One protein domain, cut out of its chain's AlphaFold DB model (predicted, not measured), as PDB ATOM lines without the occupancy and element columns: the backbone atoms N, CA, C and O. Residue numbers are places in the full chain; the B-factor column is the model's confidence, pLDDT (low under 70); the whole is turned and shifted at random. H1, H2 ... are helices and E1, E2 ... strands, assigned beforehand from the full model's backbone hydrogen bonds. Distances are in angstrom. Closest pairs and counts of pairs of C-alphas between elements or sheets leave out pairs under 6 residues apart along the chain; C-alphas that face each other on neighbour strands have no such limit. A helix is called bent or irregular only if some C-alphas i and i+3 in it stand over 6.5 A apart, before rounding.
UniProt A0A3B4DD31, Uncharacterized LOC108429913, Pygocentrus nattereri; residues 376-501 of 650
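This is residues 376 to 501 of the 650 residues of the protein "Uncharacterized LOC108429913" of Pygocentrus nattereri (UniProt A0A3B4DD31). A twisted three-stranded sheet, E1, E5 and E4, has one helix, H3, packed over one face; a second, kinked helix, H1, crosses H3 on the side away from the sheet. A small strand pair, E2 and E3, sits with H2 at one end, and a long loop, residues 424 to 442, leads from the far end of H1 back to H2. The printed part has 126 residues with three named helices and five named strands, in the order E1, E2, H1, H2, E3, H3, E4, E5; both sheets are antiparallel and the class is mixed, helices and strands. It is only just compact, close to loose, with a radius of gyration of the C-alphas of 16.3 A and spans of 47 by 33 by 24 A.

E1, residues 386 to 394, begins at C-alpha 386 at (-42.157, -34.674, -2.468), measures 23.4 A and bends by 54 degrees at residue 389. E2 is residues 400 to 402. H1, residues 403 to 423, measures 29.6 A and has a kink of 44 degrees near residue 414; it is neither bent nor irregular, but only just: C-alphas 411 and 414 are 6.4 A apart. H2 is residues 443 to 447 and E3 residues 454 to 456. H3, residues 464 to 481, measures 26.2 A from C-alpha 464 at (-36.168, -16.889, 23.198). E4, residues 485 to 489, measures 14.0 A. E5, residues 494 to 500, measures 19.4 A and ends at C-alpha 500 at (-39.890, -32.082, -7.040).

The sheet E1, E5, E4 is only just strongly twisted, with C-alphas up to 4.3 A off its best plane. E1 and E5 are antiparallel, with N 392 and O 495 at 2.8 A. E4 and E5 form a hairpin, with N 487 and O 496 at 2.9 A. H3 is on this sheet, making two layers, helix on one face, at a height over the sheet of 8.9 A. It lies over E5 and E4 and runs along the strands, at 8 degrees to E5 on the local plane; the closest C-alphas of H3 and E5, Gln 476 and Ile 495, are 6.8 A apart. H1 is not on the sheet but touches H3 with residues 406 to 409 alone, the closest C-alphas being Ser 409 and Ala 471 at 7.3 A, at a steep tilt of 48 degrees, the same way. H1 and H2 only just touch, with 3 pairs of C-alphas within 8 A, the closest Glu 407 and Ala 445 at 6.7 A. E2 and E3 are antiparallel neighbours, with N 455 and O 401 at 2.8 A. Every O i to N i+4 pair is within hydrogen-bond range in H2 and H3, and 14 of 17 in H1.

The C-alphas farthest apart, Lys 379 and Lys 452, are 49.5 A apart. The printed part has no cut. H1 to H2 is the long link, with 19 residues. Mean pLDDT of the printed part is 71.3; residues 376 to 386, 412 to 445 and 500 to 501 are under 70.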
ATOM      1  N   LYS A 376     -57.740 -24.906   2.569       33.72
ATOM      2  CA  LYS A 376     -58.728 -25.679   1.796       33.72
ATOM      3  C   LYS A 376     -57.987 -26.645   0.865       33.72
ATOM      4  O   LYS A 376     -57.089 -26.213   0.145       33.72
ATOM      5  N   LYS A 377     -58.400 -27.920   0.847       34.00
ATOM      6  CA  LYS A 377     -57.882 -28.975  -0.046       34.00
ATOM      7  C   LYS A 377     -58.072 -28.584  -1.528       34.00
ATOM      8  O   LYS A 377     -59.031 -29.004  -2.165       34.00
ATOM      9  N   LYS A 378     -57.172 -27.770  -2.086       36.97
ATOM     10  CA  LYS A 378     -57.070 -27.459  -3.520       36.97
ATOM     11  C   LYS A 378     -55.702 -27.907  -4.017       36.97
ATOM     12  O   LYS A 378     -54.716 -27.273  -3.668       36.97
ATOM     13  N   LYS A 379     -55.693 -28.997  -4.799       36.22
ATOM     14  CA  LYS A 379     -54.602 -29.543  -5.638       36.22
ATOM     15  C   LYS A 379     -53.195 -28.957  -5.389       36.22
ATOM     16  O   LYS A 379     -52.594 -28.368  -6.280       36.22
ATOM     17  N   ILE A 380     -52.655 -29.168  -4.192       43.38
ATOM     18  CA  ILE A 380     -51.206 -29.271  -3.999       43.38
ATOM     19  C   ILE A 380     -50.906 -30.748  -4.282       43.38
ATOM     20  O   ILE A 380     -51.618 -31.590  -3.721       43.38
ATOM     21  N   LYS A 381     -49.925 -31.057  -5.153       46.69
ATOM     22  CA  LYS A 381     -49.408 -32.432  -5.361       46.69
ATOM     23  C   LYS A 381     -49.257 -33.108  -3.990       46.69
ATOM     24  O   LYS A 381     -48.837 -32.433  -3.038       46.69
ATOM     25  N   LYS A 382     -49.718 -34.357  -3.816       48.22
ATOM     26  CA  LYS A 382     -49.825 -34.928  -2.456       48.22
ATOM     27  C   LYS A 382     -48.434 -34.879  -1.822       48.22
ATOM     28  O   LYS A 382     -47.446 -35.189  -2.470       48.22
ATOM     29  N   LYS A 383     -48.331 -34.539  -0.532       51.12
ATOM     30  CA  LYS A 383     -47.028 -34.477   0.171       51.12
ATOM     31  C   LYS A 383     -46.222 -35.789   0.132       51.12
ATOM     32  O   LYS A 383     -45.043 -35.756   0.456       51.12
ATOM     33  N   SER A 384     -46.850 -36.904  -0.241       50.41
ATOM     34  CA  SER A 384     -46.225 -38.196  -0.542       50.41
ATOM     35  C   SER A 384     -45.360 -38.208  -1.811       50.41
ATOM     36  O   SER A 384     -44.552 -39.111  -1.960       50.41
ATOM     37  N   GLU A 385     -45.515 -37.231  -2.708       54.03
ATOM     38  CA  GLU A 385     -44.789 -37.094  -3.984       54.03
ATOM     39  C   GLU A 385     -43.570 -36.148  -3.869       54.03
ATOM     40  O   GLU A 385     -42.926 -35.836  -4.862       54.03
ATOM     41  N   LEU A 386     -43.250 -35.636  -2.672       63.38
ATOM     42  CA  LEU A 386     -42.157 -34.674  -2.468       63.38
ATOM     43  C   LEU A 386     -41.016 -35.286  -1.656       63.38
ATOM     44  O   LEU A 386     -41.126 -35.463  -0.440       63.38
ATOM     45  N   ASN A 387     -39.882 -35.521  -2.314       73.75
ATOM     46  CA  ASN A 387     -38.677 -35.996  -1.646       73.75
ATOM     47  C   ASN A 387     -38.041 -34.885  -0.800       73.75
ATOM     48  O   ASN A 387     -37.858 -33.749  -1.247       73.75
ATOM     49  N   ILE A 388     -37.665 -35.215   0.440       78.31
ATOM     50  CA  ILE A 388     -36.886 -34.308   1.289       78.31
ATOM     51  C   ILE A 388     -35.495 -34.158   0.662       78.31
ATOM     52  O   ILE A 388     -34.795 -35.142   0.445       78.31
ATOM     53  N   CYS A 389     -35.096 -32.919   0.379       82.19
ATOM     54  CA  CYS A 389     -33.781 -32.596  -0.163       82.19
ATOM     55  C   CYS A 389     -32.785 -32.314   0.969       82.19
ATOM     56  O   CYS A 389     -31.742 -32.955   1.034       82.19
ATOM     57  N   VAL A 390     -33.128 -31.413   1.899       87.94
ATOM     58  CA  VAL A 390     -32.324 -31.118   3.102       87.94
ATOM     59  C   VAL A 390     -33.182 -30.646   4.273       87.94
ATOM     60  O   VAL A 390     -34.260 -30.075   4.099       87.94
ATOM     61  N   MET A 391     -32.663 -30.837   5.485       89.81
ATOM     62  CA  MET A 391     -33.220 -30.295   6.725       89.81
ATOM     63  C   MET A 391     -32.259 -29.273   7.336       89.81
ATOM     64  O   MET A 391     -31.112 -29.599   7.628       89.81
ATOM     65  N   VAL A 392     -32.733 -28.050   7.573       90.69
ATOM     66  CA  VAL A 392     -31.963 -26.971   8.212       90.69
ATOM     67  C   VAL A 392     -32.450 -26.775   9.646       90.69
ATOM     68  O   VAL A 392     -33.648 -26.602   9.881       90.69
ATOM     69  N   THR A 393     -31.528 -26.796  10.607       92.94
ATOM     70  CA  THR A 393     -31.809 -26.650  12.047       92.94
ATOM     71  C   THR A 393     -30.667 -25.928  12.765       92.94
ATOM     72  O   THR A 393     -29.602 -25.722  12.188       92.94
ATOM     73  N   PHE A 394     -30.850 -25.538  14.026       92.19
ATOM     74  CA  PHE A 394     -29.776 -24.944  14.827       92.19
ATOM     75  C   PHE A 394     -28.674 -25.963  15.141       92.19
ATOM     76  O   PHE A 394     -28.957 -27.081  15.570       92.19
ATOM     77  N   ALA A 395     -27.409 -25.562  14.990       89.75
ATOM     78  CA  ALA A 395     -26.265 -26.430  15.293       89.75
ATOM     79  C   ALA A 395     -26.105 -26.718  16.799       89.75
ATOM     80  O   ALA A 395     -25.538 -27.726  17.209       89.75
ATOM     81  N   GLN A 396     -26.599 -25.792  17.617       87.75
ATOM     82  CA  GLN A 396     -26.593 -25.778  19.076       87.75
ATOM     83  C   GLN A 396     -27.685 -24.801  19.528       87.75
ATOM     84  O   GLN A 396     -28.029 -23.899  18.765       87.75
ATOM     85  N   VAL A 397     -28.198 -24.916  20.759       84.50
ATOM     86  CA  VAL A 397     -29.174 -23.946  21.299       84.50
ATOM     87  C   VAL A 397     -28.573 -22.528  21.233       84.50
ATOM     88  O   VAL A 397     -27.568 -22.275  21.911       84.50
ATOM     89  N   PRO A 398     -29.121 -21.594  20.426       88.44
ATOM     90  CA  PRO A 398     -28.476 -20.301  20.231       88.44
ATOM     91  C   PRO A 398     -28.650 -19.419  21.468       88.44
ATOM     92  O   PRO A 398     -29.766 -19.105  21.873       88.44
ATOM     93  N   LYS A 399     -27.527 -18.997  22.062       89.00
ATOM     94  CA  LYS A 399     -27.494 -18.146  23.270       89.00
ATOM     95  C   LYS A 399     -27.430 -16.645  22.962       89.00
ATOM     96  O   LYS A 399     -27.533 -15.822  23.870       89.00
ATOM     97  N   LYS A 400     -27.213 -16.280  21.696       91.25
ATOM     98  CA  LYS A 400     -27.046 -14.904  21.211       91.25
ATOM     99  C   LYS A 400     -27.578 -14.777  19.784       91.25
ATOM    100  O   LYS A 400     -27.559 -15.754  19.039       91.25
ATOM    101  N   ILE A 401     -28.006 -13.572  19.419       92.00
ATOM    102  CA  ILE A 401     -28.374 -13.156  18.057       92.00
ATOM    103  C   ILE A 401     -27.853 -11.731  17.830       92.00
ATOM    104  O   ILE A 401     -27.840 -10.937  18.770       92.00
ATOM    105  N   LYS A 402     -27.389 -11.385  16.627       91.75
ATOM    106  CA  LYS A 402     -26.939 -10.018  16.312       91.75
ATOM    107  C   LYS A 402     -28.101  -9.027  16.434       91.75
ATOM    108  O   LYS A 402     -29.181  -9.246  15.879       91.75
ATOM    109  N   LYS A 403     -27.873  -7.916  17.143       88.19
ATOM    110  CA  LYS A 403     -28.890  -6.891  17.431       88.19
ATOM    111  C   LYS A 403     -29.454  -6.274  16.150       88.19
ATOM    112  O   LYS A 403     -30.669  -6.175  15.998       88.19
ATOM    113  N   THR A 404     -28.583  -5.950  15.195       88.56
ATOM    114  CA  THR A 404     -28.951  -5.404  13.879       88.56
ATOM    115  C   THR A 404     -29.900  -6.327  13.112       88.56
ATOM    116  O   THR A 404     -30.925  -5.868  12.614       88.56
ATOM    117  N   PHE A 405     -29.611  -7.630  13.068       89.81
ATOM    118  CA  PHE A 405     -30.463  -8.627  12.418       89.81
ATOM    119  C   PHE A 405     -31.827  -8.769  13.106       89.81
ATOM    120  O   PHE A 405     -32.856  -8.849  12.431       89.81
ATOM    121  N   LEU A 406     -31.863  -8.756  14.444       87.81
ATOM    122  CA  LEU A 406     -33.115  -8.809  15.201       87.81
ATOM    123  C   LEU A 406     -33.979  -7.565  14.941       87.81
ATOM    124  O   LEU A 406     -35.159  -7.693  14.614       87.81
ATOM    125  N   GLU A 407     -33.398  -6.367  15.016       83.88
ATOM    126  CA  GLU A 407     -34.086  -5.106  14.715       83.88
ATOM    127  C   GLU A 407     -34.608  -5.061  13.271       83.88
ATOM    128  O   GLU A 407     -35.756  -4.671  13.036       83.88
ATOM    129  N   GLN A 408     -33.800  -5.502  12.301       82.62
ATOM    130  CA  GLN A 408     -34.197  -5.603  10.896       82.62
ATOM    131  C   GLN A 408     -35.335  -6.608  10.696       82.62
ATOM    132  O   GLN A 408     -36.313  -6.268  10.034       82.62
ATOM    133  N   SER A 409     -35.264  -7.789  11.317       80.56
ATOM    134  CA  SER A 409     -36.320  -8.811  11.263       80.56
ATOM    135  C   SER A 409     -37.641  -8.277  11.828       80.56
ATOM    136  O   SER A 409     -38.683  -8.352  11.173       80.56
ATOM    137  N   LEU A 410     -37.599  -7.646  13.007       78.69
ATOM    138  CA  LEU A 410     -38.767  -7.052  13.666       78.69
ATOM    139  C   LEU A 410     -39.366  -5.873  12.879       78.69
ATOM    140  O   LEU A 410     -40.586  -5.719  12.818       78.69
ATOM    141  N   LYS A 411     -38.529  -5.049  12.238       75.44
ATOM    142  CA  LYS A 411     -38.973  -3.970  11.339       75.44
ATOM    143  C   LYS A 411     -39.542  -4.530  10.027       75.44
ATOM    144  O   LYS A 411     -40.539  -4.013   9.518       75.44
ATOM    145  N   GLY A 412     -38.937  -5.603   9.520       67.69
ATOM    146  CA  GLY A 412     -39.295  -6.321   8.299       67.69
ATOM    147  C   GLY A 412     -40.703  -6.908   8.338       67.69
ATOM    148  O   GLY A 412     -41.407  -6.804   7.336       67.69
ATOM    149  N   LEU A 413     -41.161  -7.387   9.505       67.19
ATOM    150  CA  LEU A 413     -42.518  -7.916   9.745       67.19
ATOM    151  C   LEU A 413     -43.622  -7.131   9.010       67.19
ATOM    152  O   LEU A 413     -44.451  -7.714   8.313       67.19
ATOM    153  N   LYS A 414     -43.621  -5.794   9.111       56.53
ATOM    154  CA  LYS A 414     -44.640  -4.930   8.485       56.53
ATOM    155  C   LYS A 414     -44.490  -4.782   6.969       56.53
ATOM    156  O   LYS A 414     -45.485  -4.558   6.280       56.53
ATOM    157  N   THR A 415     -43.267  -4.851   6.452       56.53
ATOM    158  CA  THR A 415     -42.956  -4.645   5.030       56.53
ATOM    159  C   THR A 415     -43.176  -5.933   4.243       56.53
ATOM    160  O   THR A 415     -43.849  -5.908   3.214       56.53
ATOM    161  N   THR A 416     -42.721  -7.068   4.781       49.72
ATOM    162  CA  THR A 416     -42.913  -8.407   4.206       49.72
ATOM    163  C   THR A 416     -44.402  -8.717   4.015       49.72
ATOM    164  O   THR A 416     -44.800  -9.163   2.942       49.72
ATOM    165  N   LEU A 417     -45.262  -8.349   4.978       48.78
ATOM    166  CA  LEU A 417     -46.728  -8.439   4.850       48.78
ATOM    167  C   LEU A 417     -47.307  -7.635   3.673       48.78
ATOM    168  O   LEU A 417     -48.213  -8.116   2.993       48.78
ATOM    169  N   LYS A 418     -46.823  -6.407   3.435       50.31
ATOM    170  CA  LYS A 418     -47.312  -5.557   2.333       50.31
ATOM    171  C   LYS A 418     -46.888  -6.110   0.974       50.31
ATOM    172  O   LYS A 418     -47.705  -6.154   0.059       50.31
ATOM    173  N   SER A 419     -45.637  -6.554   0.858       49.66
ATOM    174  CA  SER A 419     -45.100  -7.128  -0.379       49.66
ATOM    175  C   SER A 419     -45.750  -8.470  -0.725       49.66
ATOM    176  O   SER A 419     -46.089  -8.690  -1.884       49.66
ATOM    177  N   LEU A 420     -45.999  -9.334   0.269       45.06
ATOM    178  CA  LEU A 420     -46.695 -10.611   0.073       45.06
ATOM    179  C   LEU A 420     -48.137 -10.408  -0.415       45.06
ATOM    180  O   LEU A 420     -48.494 -10.935  -1.464       45.06
ATOM    181  N   LYS A 421     -48.932  -9.564   0.266       46.38
ATOM    182  CA  LYS A 421     -50.324  -9.269  -0.136       46.38
ATOM    183  C   LYS A 421     -50.456  -8.632  -1.525       46.38
ATOM    184  O   LYS A 421     -51.523  -8.720  -2.118       46.38
ATOM    185  N   LYS A 422     -49.409  -7.966  -2.027       49.59
ATOM    186  CA  LYS A 422     -49.404  -7.339  -3.360       49.59
ATOM    187  C   LYS A 422     -49.004  -8.310  -4.479       49.59
ATOM    188  O   LYS A 422     -49.382  -8.083  -5.621       49.59
ATOM    189  N   ARG A 423     -48.223  -9.351  -4.172       39.22
ATOM    190  CA  ARG A 423     -47.639 -10.262  -5.176       39.22
ATOM    191  C   ARG A 423     -48.372 -11.601  -5.297       39.22
ATOM    192  O   ARG A 423     -48.220 -12.268  -6.311       39.22
ATOM    193  N   PHE A 424     -49.172 -11.961  -4.295       37.78
ATOM    194  CA  PHE A 424     -49.919 -13.215  -4.238       37.78
ATOM    195  C   PHE A 424     -51.367 -12.954  -3.774       37.78
ATOM    196  O   PHE A 424     -51.572 -12.593  -2.611       37.78
ATOM    197  N   PRO A 425     -52.384 -13.093  -4.654       37.56
ATOM    198  CA  PRO A 425     -53.787 -12.979  -4.258       37.56
ATOM    199  C   PRO A 425     -54.202 -14.153  -3.345       37.56
ATOM    200  O   PRO A 425     -53.562 -15.211  -3.374       37.56
ATOM    201  N   PRO A 426     -55.295 -14.017  -2.561       40.22
ATOM    202  CA  PRO A 426     -55.675 -14.954  -1.489       40.22
ATOM    203  C   PRO A 426     -55.993 -16.399  -1.925       40.22
ATOM    204  O   PRO A 426     -56.276 -17.238  -1.076       40.22
ATOM    205  N   ALA A 427     -55.937 -16.706  -3.223       32.69
ATOM    206  CA  ALA A 427     -56.080 -18.053  -3.772       32.69
ATOM    207  C   ALA A 427     -54.786 -18.898  -3.731       32.69
ATOM    208  O   ALA A 427     -54.854 -20.100  -3.976       32.69
ATOM    209  N   THR A 428     -53.619 -18.307  -3.436       38.12
ATOM    210  CA  THR A 428     -52.339 -19.044  -3.341       38.12
ATOM    211  C   THR A 428     -51.992 -19.404  -1.893       38.12
ATOM    212  O   THR A 428     -52.089 -18.579  -0.985       38.12
ATOM    213  N   SER A 429     -51.587 -20.659  -1.668       40.16
ATOM    214  CA  SER A 429     -51.553 -21.317  -0.346       40.16
ATOM    215  C   SER A 429     -50.344 -20.949   0.544       40.16
ATOM    216  O   SER A 429     -49.737 -21.806   1.185       40.16
ATOM    217  N   LEU A 430     -49.967 -19.665   0.588       41.09
ATOM    218  CA  LEU A 430     -48.796 -19.145   1.318       41.09
ATOM    219  C   LEU A 430     -49.146 -17.989   2.274       41.09
ATOM    220  O   LEU A 430     -48.461 -16.968   2.367       41.09
ATOM    221  N   THR A 431     -50.205 -18.172   3.058       42.25
ATOM    222  CA  THR A 431     -50.543 -17.328   4.210       42.25
ATOM    223  C   THR A 431     -49.613 -17.626   5.391       42.25
ATOM    224  O   THR A 431     -49.941 -18.381   6.298       42.25
ATOM    225  N   LEU A 432     -48.415 -17.031   5.388       40.84
ATOM    226  CA  LEU A 432     -47.396 -17.271   6.424       40.84
ATOM    227  C   LEU A 432     -47.823 -16.887   7.853       40.84
ATOM    228  O   LEU A 432     -47.253 -17.435   8.794       40.84
ATOM    229  N   PHE A 433     -48.774 -15.958   8.005       42.06
ATOM    230  CA  PHE A 433     -49.119 -15.324   9.280       42.06
ATOM    231  C   PHE A 433     -50.634 -15.070   9.395       42.06
ATOM    232  O   PHE A 433     -51.253 -14.613   8.431       42.06
ATOM    233  N   GLN A 434     -51.227 -15.345  10.564       42.22
ATOM    234  CA  GLN A 434     -52.688 -15.311  10.781       42.22
ATOM    235  C   GLN A 434     -53.265 -13.922  11.120       42.22
ATOM    236  O   GLN A 434     -54.433 -13.661  10.830       42.22
ATOM    237  N   SER A 435     -52.489 -13.029  11.742       41.22
ATOM    238  CA  SER A 435     -53.003 -11.793  12.356       41.22
ATOM    239  C   SER A 435     -52.244 -10.527  11.934       41.22
ATOM    240  O   SER A 435     -51.131 -10.575  11.403       41.22
ATOM    241  N   ALA A 436     -52.854  -9.357  12.158       40.59
ATOM    242  CA  ALA A 436     -52.151  -8.085  12.022       40.59
ATOM    243  C   ALA A 436     -51.149  -7.934  13.185       40.59
ATOM    244  O   ALA A 436     -51.534  -8.133  14.339       40.59
ATOM    245  N   PRO A 437     -49.879  -7.577  12.924       45.44
ATOM    246  CA  PRO A 437     -48.893  -7.453  13.988       45.44
ATOM    247  C   PRO A 437     -49.241  -6.273  14.913       45.44
ATOM    248  O   PRO A 437     -49.665  -5.222  14.414       45.44
ATOM    249  N   PRO A 438     -48.982  -6.390  16.230       52.19
ATOM    250  CA  PRO A 438     -48.910  -5.257  17.140       52.19
ATOM    251  C   PRO A 438     -48.192  -4.045  16.523       52.19
ATOM    252  O   PRO A 438     -47.185  -4.194  15.818       52.19
ATOM    253  N   PRO A 439     -48.682  -2.821  16.780       50.97
ATOM    254  CA  PRO A 439     -48.232  -1.630  16.070       50.97
ATOM    255  C   PRO A 439     -46.791  -1.231  16.381       50.97
ATOM    256  O   PRO A 439     -46.224  -0.461  15.607       50.97
ATOM    257  N   ASP A 440     -46.171  -1.754  17.438       57.66
ATOM    258  CA  ASP A 440     -44.742  -1.581  17.665       57.66
ATOM    259  C   ASP A 440     -44.106  -2.785  18.377       57.66
ATOM    260  O   ASP A 440     -44.245  -2.968  19.583       57.66
ATOM    261  N   PHE A 441     -43.381  -3.604  17.613       66.56
ATOM    262  CA  PHE A 441     -42.540  -4.678  18.142       66.56
ATOM    263  C   PHE A 441     -41.119  -4.208  18.513       66.56
ATOM    264  O   PHE A 441     -40.358  -5.013  19.038       66.56
ATOM    265  N   SER A 442     -40.731  -2.938  18.298       63.28
ATOM    266  CA  SER A 442     -39.368  -2.466  18.635       63.28
ATOM    267  C   SER A 442     -39.047  -2.556  20.131       63.28
ATOM    268  O   SER A 442     -37.889  -2.739  20.493       63.28
ATOM    269  N   ILE A 443     -40.067  -2.548  20.999       67.75
ATOM    270  CA  ILE A 443     -39.919  -2.817  22.438       67.75
ATOM    271  C   ILE A 443     -39.294  -4.194  22.736       67.75
ATOM    272  O   ILE A 443     -38.622  -4.335  23.752       67.75
ATOM    273  N   LEU A 444     -39.453  -5.193  21.854       69.88
ATOM    274  CA  LEU A 444     -38.855  -6.524  22.028       69.88
ATOM    275  C   LEU A 444     -37.329  -6.472  22.109       69.88
ATOM    276  O   LEU A 444     -36.750  -7.135  22.964       69.88
ATOM    277  N   ALA A 445     -36.689  -5.680  21.242       65.12
ATOM    278  CA  ALA A 445     -35.239  -5.508  21.260       65.12
ATOM    279  C   ALA A 445     -34.789  -4.877  22.587       65.12
ATOM    280  O   ALA A 445     -33.846  -5.355  23.210       65.12
ATOM    281  N   ASN A 446     -35.537  -3.882  23.074       72.62
ATOM    282  CA  ASN A 446     -35.239  -3.180  24.322       72.62
ATOM    283  C   ASN A 446     -35.545  -4.006  25.587       72.62
ATOM    284  O   ASN A 446     -35.135  -3.601  26.671       72.62
ATOM    285  N   LEU A 447     -36.285  -5.117  25.502       74.88
ATOM    286  CA  LEU A 447     -36.580  -5.971  26.660       74.88
ATOM    287  C   LEU A 447     -35.506  -7.028  26.914       74.88
ATOM    288  O   LEU A 447     -35.447  -7.567  28.008       74.88
ATOM    289  N   LEU A 448     -34.647  -7.324  25.945       78.19
ATOM    290  CA  LEU A 448     -33.650  -8.380  26.080       78.19
ATOM    291  C   LEU A 448     -32.318  -7.806  26.605       78.19
ATOM    292  O   LEU A 448     -32.014  -6.633  26.358       78.19
ATOM    293  N   PRO A 449     -31.498  -8.589  27.330       76.69
ATOM    294  CA  PRO A 449     -30.164  -8.142  27.714       76.69
ATOM    295  C   PRO A 449     -29.260  -7.993  26.485       76.69
ATOM    296  O   PRO A 449     -29.320  -8.799  25.552       76.69
ATOM    297  N   GLU A 450     -28.397  -6.982  26.500       79.50
ATOM    298  CA  GLU A 450     -27.454  -6.689  25.418       79.50
ATOM    299  C   GLU A 450     -26.015  -6.984  25.862       79.50
ATOM    300  O   GLU A 450     -25.619  -6.650  26.978       79.50
ATOM    301  N   ASP A 451     -25.224  -7.580  24.969       77.94
ATOM    302  CA  ASP A 451     -23.779  -7.765  25.100       77.94
ATOM    303  C   ASP A 451     -23.110  -7.313  23.794       77.94
ATOM    304  O   ASP A 451     -23.043  -8.053  22.805       77.94
ATOM    305  N   LYS A 452     -22.632  -6.063  23.799       83.25
ATOM    306  CA  LYS A 452     -22.003  -5.374  22.661       83.25
ATOM    307  C   LYS A 452     -22.925  -5.325  21.433       83.25
ATOM    308  O   LYS A 452     -23.889  -4.570  21.424       83.25
ATOM    309  N   GLU A 453     -22.620  -6.102  20.395       86.94
ATOM    310  CA  GLU A 453     -23.396  -6.190  19.148       86.94
ATOM    311  C   GLU A 453     -24.494  -7.273  19.189       86.94
ATOM    312  O   GLU A 453     -25.282  -7.398  18.248       86.94
ATOM    313  N   PHE A 454     -24.554  -8.065  20.265       86.75
ATOM    314  CA  PHE A 454     -25.470  -9.192  20.410       86.75
ATOM    315  C   PHE A 454     -26.579  -8.919  21.425       86.75
ATOM    316  O   PHE A 454     -26.368  -8.345  22.490       86.75
ATOM    317  N   THR A 455     -27.755  -9.451  21.128       85.81
ATOM    318  CA  THR A 455     -28.843  -9.649  22.077       85.81
ATOM    319  C   THR A 455     -28.719 -11.044  22.693       85.81
ATOM    320  O   THR A 455     -28.592 -12.040  21.975       85.81
ATOM    321  N   CYS A 456     -28.747 -11.135  24.021       86.00
ATOM    322  CA  CYS A 456     -28.625 -12.392  24.755       86.00
ATOM    323  C   CYS A 456     -29.965 -13.135  24.827       86.00
ATOM    324  O   CYS A 456     -30.957 -12.632  25.352       86.00
ATOM    325  N   LEU A 457     -29.966 -14.377  24.347       86.75
ATOM    326  CA  LEU A 457     -31.098 -15.293  24.410       86.75
ATOM    327  C   LEU A 457     -30.948 -16.161  25.663       86.75
ATOM    328  O   LEU A 457     -30.304 -17.208  25.645       86.75
ATOM    329  N   GLN A 458     -31.489 -15.676  26.780       79.75
ATOM    330  CA  GLN A 458     -31.416 -16.384  28.057       79.75
ATOM    331  C   GLN A 458     -32.339 -17.610  28.076       79.75
ATOM    332  O   GLN A 458     -33.460 -17.598  27.554       79.75
ATOM    333  N   GLU A 459     -31.864 -18.666  28.726       79.25
ATOM    334  CA  GLU A 459     -32.653 -19.850  29.042       79.25
ATOM    335  C   GLU A 459     -33.749 -19.499  30.061       79.25
ATOM    336  O   GLU A 459     -33.553 -18.651  30.931       79.25
ATOM    337  N   GLY A 460     -34.937 -20.087  29.908       79.00
ATOM    338  CA  GLY A 460     -36.124 -19.729  30.691       79.00
ATOM    339  C   GLY A 460     -36.843 -18.441  30.256       79.00
ATOM    340  O   GLY A 460     -37.976 -18.230  30.676       79.00
ATOM    341  N   CYS A 461     -36.262 -17.607  29.381       86.88
ATOM    342  CA  CYS A 461     -36.939 -16.420  28.843       86.88
ATOM    343  C   CYS A 461     -38.013 -16.816  27.801       86.88
ATOM    344  O   CYS A 461     -37.659 -17.372  26.754       86.88
ATOM    345  N   PRO A 462     -39.311 -16.489  27.999       88.06
ATOM    346  CA  PRO A 462     -40.374 -16.869  27.060       88.06
ATOM    347  C   PRO A 462     -40.213 -16.338  25.627       88.06
ATOM    348  O   PRO A 462     -40.764 -16.932  24.702       88.06
ATOM    349  N   LEU A 463     -39.462 -15.247  25.421       87.31
ATOM    350  CA  LEU A 463     -39.210 -14.677  24.091       87.31
ATOM    351  C   LEU A 463     -38.157 -15.427  23.267       87.31
ATOM    352  O   LEU A 463     -38.176 -15.307  22.041       87.31
ATOM    353  N   THR A 464     -37.282 -16.222  23.891       89.12
ATOM    354  CA  THR A 464     -36.168 -16.889  23.198       89.12
ATOM    355  C   THR A 464     -36.655 -17.754  22.030       89.12
ATOM    356  O   THR A 464     -36.229 -17.560  20.892       89.12
ATOM    357  N   ARG A 465     -37.616 -18.661  22.258       89.31
ATOM    358  CA  ARG A 465     -38.138 -19.555  21.205       89.31
ATOM    359  C   ARG A 465     -38.909 -18.817  20.088       89.31
ATOM    360  O   ARG A 465     -38.622 -19.100  18.926       89.31
ATOM    361  N   PRO A 466     -39.823 -17.863  20.371       88.56
ATOM    362  CA  PRO A 466     -40.428 -17.001  19.349       88.56
ATOM    363  C   PRO A 466     -39.416 -16.254  18.470       88.56
ATOM    364  O   PRO A 466     -39.599 -16.193  17.258       88.56
ATOM    365  N   ILE A 467     -38.336 -15.715  19.046       89.19
ATOM    366  CA  ILE A 467     -37.302 -14.981  18.295       89.19
ATOM    367  C   ILE A 467     -36.515 -15.916  17.374       89.19
ATOM    368  O   ILE A 467     -36.277 -15.590  16.213       89.19
ATOM    369  N   LEU A 468     -36.173 -17.110  17.856       90.75
ATOM    370  CA  LEU A 468     -35.554 -18.146  17.032       90.75
ATOM    371  C   LEU A 468     -36.478 -18.603  15.891       90.75
ATOM    372  O   LEU A 468     -36.029 -18.769  14.756       90.75
ATOM    373  N   ASN A 469     -37.780 -18.730  16.158       88.94
ATOM    374  CA  ASN A 469     -38.774 -19.041  15.131       88.94
ATOM    375  C   ASN A 469     -38.940 -17.902  14.111       88.94
ATOM    376  O   ASN A 469     -39.127 -18.184  12.930       88.94
ATOM    377  N   LEU A 470     -38.835 -16.636  14.530       87.19
ATOM    378  CA  LEU A 470     -38.802 -15.478  13.632       87.19
ATOM    379  C   LEU A 470     -37.573 -15.515  12.714       87.19
ATOM    380  O   LEU A 470     -37.717 -15.341  11.506       87.19
ATOM    381  N   ALA A 471     -36.387 -15.789  13.265       89.25
ATOM    382  CA  ALA A 471     -35.151 -15.878  12.491       89.25
ATOM    383  C   ALA A 471     -35.225 -17.001  11.436       89.25
ATOM    384  O   ALA A 471     -34.981 -16.756  10.255       89.25
ATOM    385  N   LEU A 472     -35.672 -18.204  11.817       88.94
ATOM    386  CA  LEU A 472     -35.886 -19.297  10.858       88.94
ATOM    387  C   LEU A 472     -37.001 -18.994   9.846       88.94
ATOM    388  O   LEU A 472     -36.896 -19.402   8.693       88.94
ATOM    389  N   LYS A 473     -38.049 -18.247  10.220       85.44
ATOM    390  CA  LYS A 473     -39.065 -17.785   9.259       85.44
ATOM    391  C   LYS A 473     -38.506 -16.807   8.226       85.44
ATOM    392  O   LYS A 473     -38.956 -16.856   7.083       85.44
ATOM    393  N   GLN A 474     -37.540 -15.967   8.595       84.69
ATOM    394  CA  GLN A 474     -36.843 -15.101   7.642       84.69
ATOM    395  C   GLN A 474     -36.011 -15.936   6.656       84.69
ATOM    396  O   GLN A 474     -36.187 -15.790   5.451       84.69
ATOM    397  N   LEU A 475     -35.218 -16.898   7.144       87.81
ATOM    398  CA  LEU A 475     -34.488 -17.830   6.273       87.81
ATOM    399  C   LEU A 475     -35.431 -18.639   5.362       87.81
ATOM    400  O   LEU A 475     -35.174 -18.765   4.168       87.81
ATOM    401  N   GLN A 476     -36.562 -19.132   5.885       85.81
ATOM    402  CA  GLN A 476     -37.577 -19.817   5.078       85.81
ATOM    403  C   GLN A 476     -38.104 -18.910   3.952       85.81
ATOM    404  O   GLN A 476     -38.285 -19.364   2.826       85.81
ATOM    405  N   TYR A 477     -38.353 -17.632   4.244       81.31
ATOM    406  CA  TYR A 477     -38.821 -16.667   3.253       81.31
ATOM    407  C   TYR A 477     -37.794 -16.430   2.138       81.31
ATOM    408  O   TYR A 477     -38.168 -16.410   0.964       81.31
ATOM    409  N   ASP A 478     -36.510 -16.305   2.474       82.12
ATOM    410  CA  ASP A 478     -35.462 -16.094   1.473       82.12
ATOM    411  C   ASP A 478     -35.174 -17.361   0.640       82.12
ATOM    412  O   ASP A 478     -34.962 -17.246  -0.566       82.12
ATOM    413  N   LEU A 479     -35.333 -18.564   1.211       82.69
ATOM    414  CA  LEU A 479     -35.348 -19.837   0.465       82.69
ATOM    415  C   LEU A 479     -36.533 -19.941  -0.515       82.69
ATOM    416  O   LEU A 479     -36.372 -20.361  -1.661       82.69
ATOM    417  N   ILE A 480     -37.735 -19.519  -0.105       80.62
ATOM    418  CA  ILE A 480     -38.907 -19.475  -1.001       80.62
ATOM    419  C   ILE A 480     -38.667 -18.481  -2.150       80.62
ATOM    420  O   ILE A 480     -39.072 -18.729  -3.285       80.62
ATOM    421  N   ARG A 481     -37.965 -17.367  -1.899       77.44
ATOM    422  CA  ARG A 481     -37.605 -16.388  -2.940       77.44
ATOM    423  C   ARG A 481     -36.619 -16.916  -3.983       77.44
ATOM    424  O   ARG A 481     -36.612 -16.372  -5.085       77.44
ATOM    425  N   THR A 482     -35.824 -17.940  -3.673       78.44
ATOM    426  CA  THR A 482     -34.968 -18.634  -4.653       78.44
ATOM    427  C   THR A 482     -35.681 -19.767  -5.399       78.44
ATOM    428  O   THR A 482     -35.038 -20.468  -6.174       78.44
ATOM    429  N   GLY A 483     -36.994 -19.934  -5.192       75.31
ATOM    430  CA  GLY A 483     -37.818 -20.961  -5.838       75.31
ATOM    431  C   GLY A 483     -37.895 -22.289  -5.080       75.31
ATOM    432  O   GLY A 483     -38.516 -23.223  -5.569       75.31
ATOM    433  N   CYS A 484     -37.297 -22.402  -3.890       79.81
ATOM    434  CA  CYS A 484     -37.284 -23.663  -3.150       79.81
ATOM    435  C   CYS A 484     -38.648 -23.952  -2.498       79.81
ATOM    436  O   CYS A 484     -39.175 -23.130  -1.738       79.81
ATOM    437  N   MET A 485     -39.178 -25.160  -2.701       80.56
ATOM    438  CA  MET A 485     -40.306 -25.662  -1.916       80.56
ATOM    439  C   MET A 485     -39.850 -25.943  -0.481       80.56
ATOM    440  O   MET A 485     -38.894 -26.686  -0.258       80.56
ATOM    441  N   THR A 486     -40.531 -25.369   0.517       83.56
ATOM    442  CA  THR A 486     -40.161 -25.553   1.930       83.56
ATOM    443  C   THR A 486     -41.360 -25.772   2.847       83.56
ATOM    444  O   THR A 486     -42.446 -25.232   2.632       83.56
ATOM    445  N   SER A 487     -41.144 -26.501   3.940       84.50
ATOM    446  CA  SER A 487     -42.011 -26.477   5.120       84.50
ATOM    447  C   SER A 487     -41.214 -26.072   6.359       84.50
ATOM    448  O   SER A 487     -39.986 -26.111   6.373       84.50
ATOM    449  N   PHE A 488     -41.911 -25.634   7.407       83.94
ATOM    450  CA  PHE A 488     -41.287 -25.194   8.652       83.94
ATOM    451  C   PHE A 488     -42.043 -25.744   9.854       83.94
ATOM    452  O   PHE A 488     -43.230 -25.465  10.036       83.94
ATOM    453  N   CYS A 489     -41.341 -26.499  10.695       84.12
ATOM    454  CA  CYS A 489     -41.866 -27.029  11.941       84.12
ATOM    455  C   CYS A 489     -41.448 -26.122  13.106       84.12
ATOM    456  O   CYS A 489     -40.332 -26.233  13.612       84.12
ATOM    457  N   GLN A 490     -42.358 -25.264  13.581       81.69
ATOM    458  CA  GLN A 490     -42.135 -24.390  14.746       81.69
ATOM    459  C   GLN A 490     -41.727 -25.142  16.023       81.69
ATOM    460  O   GLN A 490     -40.989 -24.606  16.848       81.69
ATOM    461  N   ILE A 491     -42.245 -26.361  16.215       82.06
ATOM    462  CA  ILE A 491     -41.986 -27.152  17.420       82.06
ATOM    463  C   ILE A 491     -40.561 -27.709  17.375       82.06
ATOM    464  O   ILE A 491     -39.814 -27.508  18.328       82.06
ATOM    465  N   ARG A 492     -40.156 -28.337  16.265       83.81
ATOM    466  CA  ARG A 492     -38.793 -28.871  16.102       83.81
ATOM    467  C   ARG A 492     -37.746 -27.795  15.778       83.81
ATOM    468  O   ARG A 492     -36.563 -28.068  15.907       83.81
ATOM    469  N   GLN A 493     -38.176 -26.595  15.378       89.31
ATOM    470  CA  GLN A 493     -37.334 -25.507  14.863       89.31
ATOM    471  C   GLN A 493     -36.515 -25.932  13.628       89.31
ATOM    472  O   GLN A 493     -35.330 -25.635  13.512       89.31
ATOM    473  N   ILE A 494     -37.176 -26.639  12.705       89.69
ATOM    474  CA  ILE A 494     -36.579 -27.189  11.476       89.69
ATOM    475  C   ILE A 494     -37.267 -26.583  10.253       89.69
ATOM    476  O   ILE A 494     -38.500 -26.522  10.203       89.69
ATOM    477  N   ILE A 495     -36.474 -26.192   9.255       88.62
ATOM    478  CA  ILE A 495     -36.930 -25.947   7.881       88.62
ATOM    479  C   ILE A 495     -36.627 -27.209   7.069       88.62
ATOM    480  O   ILE A 495     -35.493 -27.682   7.067       88.62
ATOM    481  N   VAL A 496     -37.627 -27.754   6.386       87.81
ATOM    482  CA  VAL A 496     -37.465 -28.876   5.452       87.81
ATOM    483  C   VAL A 496     -37.552 -28.311   4.042       87.81
ATOM    484  O   VAL A 496     -38.534 -27.639   3.724       87.81
ATOM    485  N   VAL A 497     -36.539 -28.558   3.216       86.81
ATOM    486  CA  VAL A 497     -36.518 -28.201   1.792       86.81
ATOM    487  C   VAL A 497     -36.831 -29.456   0.986       86.81
ATOM    488  O   VAL A 497     -36.261 -30.513   1.259       86.81
ATOM    489  N   TYR A 498     -37.729 -29.346   0.011       84.94
ATOM    490  CA  TYR A 498     -38.136 -30.447  -0.863       84.94
ATOM    491  C   TYR A 498     -37.568 -30.266  -2.269       84.94
ATOM    492  O   TYR A 498     -37.380 -29.134  -2.717       84.94
ATOM    493  N   ALA A 499     -37.347 -31.384  -2.954       75.75
ATOM    494  CA  ALA A 499     -37.208 -31.428  -4.404       75.75
ATOM    495  C   ALA A 499     -38.514 -31.949  -5.022       75.75
ATOM    496  O   ALA A 499     -39.213 -32.761  -4.407       75.75
ATOM    497  N   GLU A 500     -38.840 -31.474  -6.222       64.81
ATOM    498  CA  GLU A 500     -39.890 -32.082  -7.040       64.81
ATOM    499  C   GLU A 500     -39.384 -33.434  -7.561       64.81
ATOM    500  O   GLU A 500     -38.201 -33.581  -7.863       64.81
ATOM    501  N   THR A 501     -40.251 -34.445  -7.625       55.53
ATOM    502  CA  THR A 501     -39.940 -35.691  -8.337       55.53
ATOM    503  C   THR A 501     -40.258 -35.517  -9.820       55.53
ATOM    504  O   THR A 501     -41.339 -34.997 -10.120       55.53
TER     505      THR A 501